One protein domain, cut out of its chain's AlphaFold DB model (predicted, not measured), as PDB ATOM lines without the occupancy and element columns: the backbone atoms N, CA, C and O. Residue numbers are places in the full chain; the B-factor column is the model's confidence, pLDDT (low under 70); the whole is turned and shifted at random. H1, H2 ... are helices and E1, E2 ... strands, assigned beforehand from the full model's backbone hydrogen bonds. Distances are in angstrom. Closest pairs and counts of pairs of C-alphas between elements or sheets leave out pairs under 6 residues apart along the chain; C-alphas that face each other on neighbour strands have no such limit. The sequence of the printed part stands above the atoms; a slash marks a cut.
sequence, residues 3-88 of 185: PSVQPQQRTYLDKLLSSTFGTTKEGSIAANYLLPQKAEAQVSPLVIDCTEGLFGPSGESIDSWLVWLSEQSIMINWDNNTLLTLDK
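This is residues 3 to 88 of the 185 residues of the protein "DUF1311 domain-containing protein" of Mixta calida (UniProt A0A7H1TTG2). One strongly twisted antiparallel sheet of five strands makes the body, with the helix H1 over one of its faces and the very short helix H2 packed on H1, away from the sheet. Two long links without named elements, residues 33 to 45 and 51 to 64, fill much of the rest. The 86 printed residues hold two named helices and five named strands, in the order E1 H1 H2 E2 E3 E4 E5, and the sheet's order is E1 E2 E3 E4 E5. The class is mixed, with under half of the residues in named elements. The whole is compact, with a radius of gyration of the C-alphas of 12.2 A, and rounded, spanning 38 by 29 by 23 A.

Start at E1, residues 3 to 7, an edge strand; its antiparallel neighbour is E2, residues 46 to 50, where N 4 and O 49 are 2.8 A apart. Next look at H1, residues 13 to 21, which touches H2, residues 29 to 32; their closest C-alphas, of Asp 14 and Ile 29, are 5.8 A apart. Every O i to N i+4 pair in H1 is within hydrogen-bond range; H2 is too short for such a pair. E2 and E3, residues 65 to 68, form a hairpin, with N 46 and O 66 at 2.8 A. E3 and E4, residues 73 to 78, form another, with N 67 and O 75 at 2.9 A. E4 and the edge strand E5, residues 82 to 87, form the third, with N 78 and O 82 at 2.8 A. E2 to E5 are a meander, each strand the antiparallel neighbour of the one before. H1 is on the sheet at a height of 9.8 A, its local plane fitted to 6 C-alphas of the sheet, only just enough. H1 lies over E4, and is only just not over E3, where 2 of its C-alphas fall. The closest C-alphas of H1 and E4, Thr 20 and Asn 77, are 7.6 A apart. H2 is not on the sheet. E1 and E5 are apart.

Find C-alpha 3 at (173.447, 149.091, 175.356); from there E1 runs 13.0 A to C-alpha 7. H1 starts at C-alpha 13, at (161.239, 165.789, 186.148), and spans 12.2 A; H2 spans 5.1 A. E2 measures 12.7 A, E3 10.4 A and E4 15.6 A. E5 runs 16.1 A to C-alpha 87 at (155.828, 159.312, 170.084).

The C-alphas of Glu 26 and Glu 52 are the two farthest apart, at 38.0 A. The printed part has no cut. The links from H2 to E2 and from E2 to E3 are long. The mean pLDDT of the printed part is 89.6, and no printed residue is under 70.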
ATOM      1  N   PRO A   3     174.018 148.314 174.267       82.94
ATOM      2  CA  PRO A   3     173.447 149.091 175.356       82.94
ATOM      3  C   PRO A   3     172.964 148.175 176.483       82.94
ATOM      4  O   PRO A   3     172.310 147.157 176.251       82.94
ATOM      5  N   SER A   4     173.257 148.572 177.714       86.12
ATOM      6  CA  SER A   4     172.650 148.052 178.931       86.12
ATOM      7  C   SER A   4     171.767 149.136 179.540       86.12
ATOM      8  O   SER A   4     172.092 150.320 179.493       86.12
ATOM      9  N   VAL A   5     170.615 148.736 180.075       89.69
ATOM     10  CA  VAL A   5     169.642 149.670 180.642       89.69
ATOM     11  C   VAL A   5     169.580 149.461 182.145       89.69
ATOM     12  O   VAL A   5     169.286 148.361 182.608       89.69
ATOM     13  N   GLN A   6     169.841 150.528 182.895       91.50
ATOM     14  CA  GLN A   6     169.867 150.539 184.351       91.50
ATOM     15  C   GLN A   6     168.703 151.386 184.884       91.50
ATOM     16  O   GLN A   6     168.742 152.620 184.795       91.50
ATOM     17  N   PRO A   7     167.654 150.757 185.444       93.12
ATOM     18  CA  PRO A   7     166.568 151.478 186.091       93.12
ATOM     19  C   PRO A   7     167.075 152.292 187.275       93.12
ATOM     20  O   PRO A   7     167.739 151.767 188.166       93.12
ATOM     21  N   GLN A   8     166.717 153.569 187.301       93.44
ATOM     22  CA  GLN A   8     167.015 154.460 188.411       93.44
ATOM     23  C   GLN A   8     165.806 154.618 189.328       93.44
ATOM     24  O   GLN A   8     164.659 154.337 188.968       93.44
ATOM     25  N   GLN A   9     166.066 155.103 190.542       92.44
ATOM     26  CA  GLN A   9     164.992 155.474 191.451       92.44
ATOM     27  C   GLN A   9     164.133 156.586 190.847       92.44
ATOM     28  O   GLN A   9     164.617 157.490 190.164       92.44
ATOM     29  N   ARG A  10     162.834 156.527 191.148       95.12
ATOM     30  CA  ARG A  10     161.883 157.553 190.738       95.12
ATOM     31  C   ARG A  10     162.306 158.917 191.294       95.12
ATOM     32  O   ARG A  10     162.652 159.040 192.466       95.12
ATOM     33  N   THR A  11     162.235 159.937 190.452       95.81
ATOM     34  CA  THR A  11     162.618 161.315 190.773       95.81
ATOM     35  C   THR A  11     161.595 162.297 190.200       95.81
ATOM     36  O   THR A  11     160.629 161.888 189.557       95.81
ATOM     37  N   TYR A  12     161.783 163.590 190.449       95.81
ATOM     38  CA  TYR A  12     161.014 164.657 189.808       95.81
ATOM     39  C   TYR A  12     161.641 165.043 188.467       95.81
ATOM     40  O   TYR A  12     162.867 165.024 188.340       95.81
ATOM     41  N   LEU A  13     160.808 165.418 187.495       95.06
ATOM     42  CA  LEU A  13     161.239 165.789 186.148       95.06
ATOM     43  C   LEU A  13     162.301 166.892 186.181       95.06
ATOM     44  O   LEU A  13     163.392 166.692 185.661       95.06
ATOM     45  N   ASP A  14     162.051 168.000 186.879       94.88
ATOM     46  CA  ASP A  14     163.022 169.101 186.943       94.88
ATOM     47  C   ASP A  14     164.321 168.724 187.658       94.88
ATOM     48  O   ASP A  14     165.383 169.254 187.332       94.88
ATOM     49  N   LYS A  15     164.271 167.769 188.594       95.06
ATOM     50  CA  LYS A  15     165.481 167.242 189.231       95.06
ATOM     51  C   LYS A  15     166.311 166.423 188.241       95.06
ATOM     52  O   LYS A  15     167.525 166.582 188.213       95.06
ATOM     53  N   LEU A  16     165.671 165.587 187.418       95.50
ATOM     54  CA  LEU A  16     166.347 164.856 186.339       95.50
ATOM     55  C   LEU A  16     166.959 165.818 185.312       95.50
ATOM     56  O   LEU A  16     168.129 165.682 184.958       95.50
ATOM     57  N   LEU A  17     166.191 166.820 184.878       94.75
ATOM     58  CA  LEU A  17     166.665 167.831 183.934       94.75
ATOM     59  C   LEU A  17     167.824 168.649 184.515       94.75
ATOM     60  O   LEU A  17     168.797 168.889 183.811       94.75
ATOM     61  N   SER A  18     167.784 168.985 185.808       94.12
ATOM     62  CA  SER A  18     168.888 169.687 186.480       94.12
ATOM     63  C   SER A  18     170.154 168.837 186.550       94.12
ATOM     64  O   SER A  18     171.250 169.351 186.372       94.12
ATOM     65  N   SER A  19     170.023 167.524 186.769       93.62
ATOM     66  CA  SER A  19     171.162 166.603 186.692       93.62
ATOM     67  C   SER A  19     171.730 166.467 185.277       93.62
ATOM     68  O   SER A  19     172.879 166.057 185.133       93.62
ATOM     69  N   THR A  20     170.939 166.801 184.253       93.69
ATOM     70  CA  THR A  20     171.311 166.670 182.839       93.69
ATOM     71  C   THR A  20     171.950 167.944 182.291       93.69
ATOM     72  O   THR A  20     173.018 167.870 181.696       93.69
ATOM     73  N   PHE A  21     171.320 169.101 182.506       91.75
ATOM     74  CA  PHE A  21     171.696 170.388 181.899       91.75
ATOM     75  C   PHE A  21     172.226 171.417 182.906       91.75
ATOM     76  O   PHE A  21     172.493 172.561 182.535       91.75
ATOM     77  N   GLY A  22     172.319 171.035 184.178       88.56
ATOM     78  CA  GLY A  22     172.677 171.921 185.274       88.56
ATOM     79  C   GLY A  22     171.495 172.659 185.881       88.56
ATOM     80  O   GLY A  22     170.351 172.584 185.434       88.56
ATOM     81  N   THR A  23     171.767 173.377 186.966       82.56
ATOM     82  CA  THR A  23     170.738 174.115 187.706       82.56
ATOM     83  C   THR A  23     170.445 175.464 187.060       82.56
ATOM     84  O   THR A  23     171.369 176.233 186.780       82.56
ATOM     85  N   THR A  24     169.170 175.823 186.923       77.69
ATOM     86  CA  THR A  24     168.774 177.197 186.591       77.69
ATOM     87  C   THR A  24     168.686 178.044 187.860       77.69
ATOM     88  O   THR A  24     168.364 177.550 188.940       77.69
ATOM     89  N   LYS A  25     168.989 179.343 187.747       71.38
ATOM     90  CA  LYS A  25     168.866 180.279 188.879       71.38
ATOM     91  C   LYS A  25     167.408 180.595 189.217       71.38
ATOM     92  O   LYS A  25     167.107 180.890 190.368       71.38
ATOM     93  N   GLU A  26     166.525 180.537 188.223       76.19
ATOM     94  CA  GLU A  26     165.100 180.835 188.349       76.19
ATOM     95  C   GLU A  26     164.283 179.941 187.404       76.19
ATOM     96  O   GLU A  26     164.759 179.544 186.336       76.19
ATOM     97  N   GLY A  27     163.040 179.655 187.794       81.31
ATOM     98  CA  GLY A  27     162.070 178.939 186.966       81.31
ATOM     99  C   GLY A  27     162.277 177.424 186.882       81.31
ATOM    100  O   GLY A  27     163.153 176.855 187.526       81.31
ATOM    101  N   SER A  28     161.417 176.783 186.091       90.38
ATOM    102  CA  SER A  28     161.440 175.342 185.840       90.38
ATOM    103  C   SER A  28     162.175 175.031 184.540       90.38
ATOM    104  O   SER A  28     161.927 175.679 183.521       90.38
ATOM    105  N   ILE A  29     163.035 174.010 184.549       92.31
ATOM    106  CA  ILE A  29     163.714 173.567 183.325       92.31
ATOM    107  C   ILE A  29     162.693 172.971 182.357       92.31
ATOM    108  O   ILE A  29     162.700 173.334 181.185       92.31
ATOM    109  N   ALA A  30     161.756 172.148 182.837       92.50
ATOM    110  CA  ALA A  30     160.691 171.605 181.996       92.50
ATOM    111  C   ALA A  30     159.890 172.712 181.289       92.50
ATOM    112  O   ALA A  30     159.599 172.592 180.099       92.50
ATOM    113  N   ALA A  31     159.602 173.820 181.982       91.25
ATOM    114  CA  ALA A  31     158.918 174.966 181.385       91.25
ATOM    115  C   ALA A  31     159.757 175.667 180.300       91.25
ATOM    116  O   ALA A  31     159.203 176.061 179.276       91.25
ATOM    117  N   ASN A  32     161.077 175.784 180.477       90.06
ATOM    118  CA  ASN A  32     161.971 176.382 179.474       90.06
ATOM    119  C   ASN A  32     162.023 175.566 178.174       90.06
ATOM    120  O   ASN A  32     162.130 176.135 177.091       90.06
ATOM    121  N   TYR A  33     161.901 174.242 178.285       90.56
ATOM    122  CA  TYR A  33     161.788 173.322 177.149       90.56
ATOM    123  C   TYR A  33     160.353 173.174 176.625       90.56
ATOM    124  O   TYR A  33     160.114 172.371 175.726       90.56
ATOM    125  N   LEU A  34     159.395 173.934 177.172       91.12
ATOM    126  CA  LEU A  34     157.975 173.875 176.816       91.12
ATOM    127  C   LEU A  34     157.388 172.457 176.931       91.12
ATOM    128  O   LEU A  34     156.492 172.079 176.173       91.12
ATOM    129  N   LEU A  35     157.888 171.664 177.884       91.12
ATOM    130  CA  LEU A  35     157.374 170.322 178.115       91.12
ATOM    131  C   LEU A  35     155.940 170.400 178.665       91.12
ATOM    132  O   LEU A  35     155.649 171.238 179.523       91.12
ATOM    133  N   PRO A  36     155.029 169.514 178.223       86.81
ATOM    134  CA  PRO A  36     153.651 169.510 178.709       86.81
ATOM    135  C   PRO A  36     153.529 169.027 180.166       86.81
ATOM    136  O   PRO A  36     152.506 169.249 180.817       86.81
ATOM    137  N   GLN A  37     154.550 168.345 180.692       90.12
ATOM    138  CA  GLN A  37     154.607 167.877 182.073       90.12
ATOM    139  C   GLN A  37     154.988 169.010 183.036       90.12
ATOM    140  O   GLN A  37     155.795 169.882 182.728       90.12
ATOM    141  N   LYS A  38     154.440 168.959 184.255       91.06
ATOM    142  CA  LYS A  38     154.832 169.863 185.347       91.06
ATOM    143  C   LYS A  38     156.227 169.518 185.874       91.06
ATOM    144  O   LYS A  38     156.623 168.354 185.840       91.06
ATOM    145  N   ALA A  39     156.909 170.500 186.457       88.69
ATOM    146  CA  ALA A  39     158.227 170.343 187.078       88.69
ATOM    147  C   ALA A  39     158.281 169.199 188.111       88.69
ATOM    148  O   ALA A  39     159.249 168.438 188.179       88.69
ATOM    149  N   GLU A  40     157.210 169.042 188.894       93.38
ATOM    150  CA  GLU A  40     157.077 168.043 189.958       93.38
ATOM    151  C   GLU A  40     156.507 166.705 189.464       93.38
ATOM    152  O   GLU A  40     156.203 165.822 190.272       93.38
ATOM    153  N   ALA A  41     156.331 166.529 188.150       94.62
ATOM    154  CA  ALA A  41     155.934 165.243 187.598       94.62
ATOM    155  C   ALA A  41     156.973 164.185 187.980       94.62
ATOM    156  O   ALA A  41     158.179 164.393 187.842       94.62
ATOM    157  N   GLN A  42     156.506 163.045 188.486       95.81
ATOM    158  CA  GLN A  42     157.403 161.951 188.817       95.81
ATOM    159  C   GLN A  42     157.770 161.165 187.560       95.81
ATOM    160  O   GLN A  42     156.891 160.721 186.826       95.81
ATOM    161  N   VAL A  43     159.063 160.926 187.370       95.81
ATOM    162  CA  VAL A  43     159.614 160.146 186.260       95.81
ATOM    163  C   VAL A  43     160.533 159.052 186.790       95.81
ATOM    164  O   VAL A  43     161.108 159.171 187.873       95.81
ATOM    165  N   SER A  44     160.645 157.959 186.040       95.44
ATOM    166  CA  SER A  44     161.539 156.841 186.364       95.44
ATOM    167  C   SER A  44     162.568 156.720 185.238       95.44
ATOM    168  O   SER A  44     162.233 156.154 184.196       95.44
ATOM    169  N   PRO A  45     163.765 157.314 185.396       95.69
ATOM    170  CA  PRO A  45     164.780 157.278 184.360       95.69
ATOM    171  C   PRO A  45     165.354 155.878 184.199       95.69
ATOM    172  O   PRO A  45     165.590 155.149 185.164       95.69
ATOM    173  N   LEU A  46     165.583 155.524 182.947       95.00
ATOM    174  CA  LEU A  46     166.313 154.350 182.519       95.00
ATOM    175  C   LEU A  46     167.628 154.862 181.942       95.00
ATOM    176  O   LEU A  46     167.640 155.423 180.849       95.00
ATOM    177  N   VAL A  47     168.705 154.733 182.715       93.81
ATOM    178  CA  VAL A  47     170.044 155.150 182.281       93.81
ATOM    179  C   VAL A  47     170.584 154.110 181.312       93.81
ATOM    180  O   VAL A  47     170.447 152.907 181.546       93.81
ATOM    181  N   ILE A  48     171.158 154.578 180.215       90.62
ATOM    182  CA  ILE A  48     171.674 153.765 179.125       90.62
ATOM    183  C   ILE A  48     173.190 153.824 179.201       90.62
ATOM    184  O   ILE A  48     173.795 154.861 178.955       90.62
ATOM    185  N   ASP A  49     173.790 152.687 179.522       84.62
ATOM    186  CA  ASP A  49     175.237 152.513 179.557       84.62
ATOM    187  C   ASP A  49     175.659 151.623 178.386       84.62
ATOM    188  O   ASP A  49     175.137 150.518 178.208       84.62
ATOM    189  N   CYS A  50     176.581 152.110 177.562       82.06
ATOM    190  CA  CYS A  50     177.072 151.399 176.391       82.06
ATOM    191  C   CYS A  50     178.478 150.860 176.654       82.06
ATOM    192  O   CYS A  50     179.438 151.616 176.749       82.06
ATOM    193  N   THR A  51     178.611 149.533 176.659       80.56
ATOM    194  CA  THR A  51     179.930 148.870 176.727       80.56
ATOM    195  C   THR A  51     180.794 149.155 175.494       80.56
ATOM    196  O   THR A  51     182.017 149.211 175.594       80.56
ATOM    197  N   GLU A  52     180.157 149.377 174.338       80.62
ATOM    198  CA  GLU A  52     180.787 149.824 173.094       80.62
ATOM    199  C   GLU A  52     179.895 150.841 172.365       80.62
ATOM    200  O   GLU A  52     178.703 150.587 172.133       80.62
ATOM    201  N   GLY A  53     180.498 151.950 171.923       79.69
ATOM    202  CA  GLY A  53     179.807 153.085 171.302       79.69
ATOM    203  C   GLY A  53     179.242 154.073 172.326       79.69
ATOM    204  O   GLY A  53     179.473 153.937 173.522       79.69
ATOM    205  N   LEU A  54     178.507 155.075 171.845       77.38
ATOM    206  CA  LEU A  54     177.857 156.098 172.668       77.38
ATOM    207  C   LEU A  54     176.385 156.200 172.262       77.38
ATOM    208  O   LEU A  54     176.074 156.161 171.069       77.38
ATOM    209  N   PHE A  55     175.491 156.331 173.238       80.06
ATOM    210  CA  PHE A  55     174.075 156.597 173.002       80.06
ATOM    211  C   PHE A  55     173.752 158.007 173.495       80.06
ATOM    212  O   PHE A  55     173.393 158.185 174.648       80.06
ATOM    213  N   GLY A  56     173.908 159.006 172.624       77.44
ATOM    214  CA  GLY A  56     173.798 160.414 173.013       77.44
ATOM    215  C   GLY A  56     174.939 160.874 173.940       77.44
ATOM    216  O   GLY A  56     175.837 160.092 174.264       77.44
ATOM    217  N   PRO A  57     174.953 162.155 174.340       79.19
ATOM    218  CA  PRO A  57     175.897 162.653 175.331       79.19
ATOM    219  C   PRO A  57     175.418 162.362 176.756       79.19
ATOM    220  O   PRO A  57     174.212 162.353 177.037       79.19
ATOM    221  N   SER A  58     176.366 162.171 177.674       84.44
ATOM    222  CA  SER A  58     176.087 162.236 179.110       84.44
ATOM    223  C   SER A  58     175.688 163.664 179.492       84.44
ATOM    224  O   SER A  58     176.179 164.640 178.922       84.44
ATOM    225  N   GLY A  59     174.784 163.786 180.458       83.00
ATOM    226  CA  GLY A  59     174.488 165.054 181.110       83.00
ATOM    227  C   GLY A  59     175.557 165.442 182.134       83.00
ATOM    228  O   GLY A  59     176.566 164.760 182.304       83.00
ATOM    229  N   GLU A  60     175.315 166.532 182.862       87.50
ATOM    230  CA  GLU A  60     176.267 167.079 183.839       87.50
ATOM    231  C   GLU A  60     176.624 166.097 184.969       87.50
ATOM    232  O   GLU A  60     177.775 166.014 185.393       87.50
ATOM    233  N   SER A  61     175.638 165.356 185.476       91.06
ATOM    234  CA  SER A  61     175.802 164.432 186.612       91.06
ATOM    235  C   SER A  61     175.043 163.112 186.448       91.06
ATOM    236  O   SER A  61     174.918 162.341 187.400       91.06
ATOM    237  N   ILE A  62     174.511 162.860 185.253       90.00
ATOM    238  CA  ILE A  62     173.794 161.639 184.898       90.00
ATOM    239  C   ILE A  62     174.149 161.260 183.463       90.00
ATOM    240  O   ILE A  62     174.196 162.127 182.593       90.00
ATOM    241  N   ASP A  63     174.388 159.977 183.211       90.56
ATOM    242  CA  ASP A  63     174.574 159.475 181.849       90.56
ATOM    243  C   ASP A  63     173.284 159.574 181.034       90.56
ATOM    244  O   ASP A  63     172.221 159.936 181.547       90.56
ATOM    245  N   SER A  64     173.374 159.269 179.744       92.25
ATOM    246  CA  SER A  64     172.231 159.323 178.843       92.25
ATOM    247  C   SER A  64     171.085 158.451 179.350       92.25
ATOM    248  O   SER A  64     171.275 157.334 179.830       92.25
ATOM    249  N   TRP A  65     169.872 158.973 179.270       93.75
ATOM    250  CA  TRP A  65     168.692 158.373 179.856       93.75
ATOM    251  C   TRP A  65     167.507 158.455 178.910       93.75
ATOM    252  O   TRP A  65     167.405 159.324 178.045       93.75
ATOM    253  N   LEU A  66     166.560 157.552 179.140       94.44
ATOM    254  CA  LEU A  66     165.203 157.671 178.635       94.44
ATOM    255  C   LEU A  66     164.209 157.671 179.794       94.44
ATOM    256  O   LEU A  66     164.419 157.021 180.821       94.44
ATOM    257  N   VAL A  67     163.107 158.394 179.634       95.50
ATOM    258  CA  VAL A  67     161.948 158.336 180.528       95.50
ATOM    259  C   VAL A  67     160.688 158.112 179.717       95.50
ATOM    260  O   VAL A  67     160.542 158.629 178.613       95.50
ATOM    261  N   TRP A  68     159.738 157.398 180.305       92.75
ATOM    262  CA  TRP A  68     158.363 157.398 179.825       92.75
ATOM    263  C   TRP A  68     157.683 158.689 180.276       92.75
ATOM    264  O   TRP A  68     157.592 158.958 181.476       92.75
ATOM    265  N   LEU A  69     157.216 159.490 179.320       90.31
ATOM    266  CA  LEU A  69     156.348 160.639 179.586       90.31
ATOM    267  C   LEU A  69     154.880 160.211 179.685       90.31
ATOM    268  O   LEU A  69     154.091 160.829 180.401       90.31
ATOM    269  N   SER A  70     154.519 159.165 178.940       89.12
ATOM    270  CA  SER A  70     153.209 158.520 178.926       89.12
ATOM    271  C   SER A  70     153.346 157.080 178.404       89.12
ATOM    272  O   SER A  70     154.443 156.641 178.071       89.12
ATOM    273  N   GLU A  71     152.231 156.362 178.258       89.38
ATOM    274  CA  GLU A  71     152.183 155.060 177.567       89.38
ATOM    275  C   GLU A  71     152.547 155.141 176.069       89.38
ATOM    276  O   GLU A  71     152.792 154.122 175.423       89.38
ATOM    277  N   GLN A  72     152.538 156.346 175.491       92.44
ATOM    278  CA  GLN A  72     152.743 156.571 174.057       92.44
ATOM    279  C   GLN A  72     153.985 157.394 173.744       92.44
ATOM    280  O   GLN A  72     154.359 157.460 172.581       92.44
ATOM    281  N   SER A  73     154.624 157.993 174.744       93.19
ATOM    282  CA  SER A  73     155.696 158.955 174.516       93.19
ATOM    283  C   SER A  73     156.858 158.683 175.453       93.19
ATOM    284  O   SER A  73     156.674 158.560 176.670       93.19
ATOM    285  N   ILE A  74     158.061 158.649 174.894       94.81
ATOM    286  CA  ILE A  74     159.309 158.670 175.654       94.81
ATOM    287  C   ILE A  74     160.030 159.987 175.429       94.81
ATOM    288  O   ILE A  74     159.816 160.661 174.426       94.81
ATOM    289  N   MET A  75     160.906 160.334 176.357       94.94
ATOM    290  CA  MET A  75     161.823 161.453 176.221       94.94
ATOM    291  C   MET A  75     163.235 160.985 176.521       94.94
ATOM    292  O   MET A  75     163.442 160.239 177.479       94.94
ATOM    293  N   ILE A  76     164.184 161.431 175.708       94.06
ATOM    294  CA  ILE A  76     165.612 161.153 175.856       94.06
ATOM    295  C   ILE A  76     166.386 162.465 175.890       94.06
ATOM    296  O   ILE A  76     166.035 163.416 175.183       94.06
ATOM    297  N   ASN A  77     167.444 162.524 176.696       92.88
ATOM    298  CA  ASN A  77     168.416 163.596 176.548       92.88
ATOM    299  C   ASN A  77     169.274 163.341 175.309       92.88
ATOM    300  O   ASN A  77     169.646 162.209 174.999       92.88
ATOM    301  N   TRP A  78     169.564 164.415 174.593       90.38
ATOM    302  CA  TRP A  78     170.328 164.385 173.362       90.38
ATOM    303  C   TRP A  78     171.365 165.506 173.349       90.38
ATOM    304  O   TRP A  78     171.553 166.227 174.329       90.38
ATOM    305  N   ASP A  79     172.067 165.618 172.231       82.50
ATOM    306  CA  ASP A  79     173.169 166.550 172.057       82.50
ATOM    307  C   ASP A  79     172.756 168.026 172.063       82.50
ATOM    308  O   ASP A  79     171.599 168.377 171.813       82.50
ATOM    309  N   ASN A  80     173.723 168.891 172.384       81.19
ATOM    310  CA  ASN A  80     173.578 170.347 172.451       81.19
ATOM    311  C   ASN A  80     172.404 170.810 173.324       81.19
ATOM    312  O   ASN A  80     171.634 171.687 172.938       81.19
ATOM    313  N   ASN A  81     172.261 170.209 174.509       85.38
ATOM    314  CA  ASN A  81     171.168 170.483 175.442       85.38
ATOM    315  C   ASN A  81     169.781 170.297 174.805       85.38
ATOM    316  O   ASN A  81     168.855 171.046 175.105       85.38
ATOM    317  N   THR A  82     169.620 169.315 173.921       88.38
ATOM    318  CA  THR A  82     168.328 169.002 173.301       88.38
ATOM    319  C   THR A  82     167.637 167.868 174.054       88.38
ATOM    320  O   THR A  82     168.276 166.942 174.550       88.38
ATOM    321  N   LEU A  83     166.308 167.922 174.120       92.50
ATOM    322  CA  LEU A  83     165.470 166.797 174.522       92.50
ATOM    323  C   LEU A  83     164.737 166.287 173.287       92.50
ATOM    324  O   LEU A  83     164.081 167.068 172.598       92.50
ATOM    325  N   LEU A  84     164.832 164.988 173.011       92.38
ATOM    326  CA  LEU A  84     164.029 164.359 171.969       92.38
ATOM    327  C   LEU A  84     162.845 163.659 172.621       92.38
ATOM    328  O   LEU A  84     163.021 162.766 173.450       92.38
ATOM    329  N   THR A  85     161.642 164.052 172.220       93.44
ATOM    330  CA  THR A  85     160.411 163.344 172.566       93.44
ATOM    331  C   THR A  85     160.022 162.468 171.388       93.44
ATOM    332  O   THR A  85     159.905 162.952 170.264       93.44
ATOM    333  N   LEU A  86     159.852 161.174 171.637       91.62
ATOM    334  CA  LEU A  86     159.483 160.192 170.626       91.62
ATOM    335  C   LEU A  86     158.091 159.669 170.947       91.62
ATOM    336  O   LEU A  86     157.878 159.073 172.006       91.62
ATOM    337  N   ASP A  87     157.169 159.871 170.015       91.44
ATOM    338  CA  ASP A  87     155.828 159.312 170.084       91.44
ATOM    339  C   ASP A  87     155.763 157.976 169.353       91.44
ATOM    340  O   ASP A  87     156.348 157.765 168.287       91.44
ATOM    341  N   LYS A  88     155.008 157.048 169.930       90.94
ATOM    342  CA  LYS A  88     154.740 155.753 169.331       90.94
ATOM    343  C   LYS A  88     153.904 155.943 168.067       90.94
ATOM    344  O   LYS A  88     152.803 156.497 168.108       90.94
TER     345      LYS A  88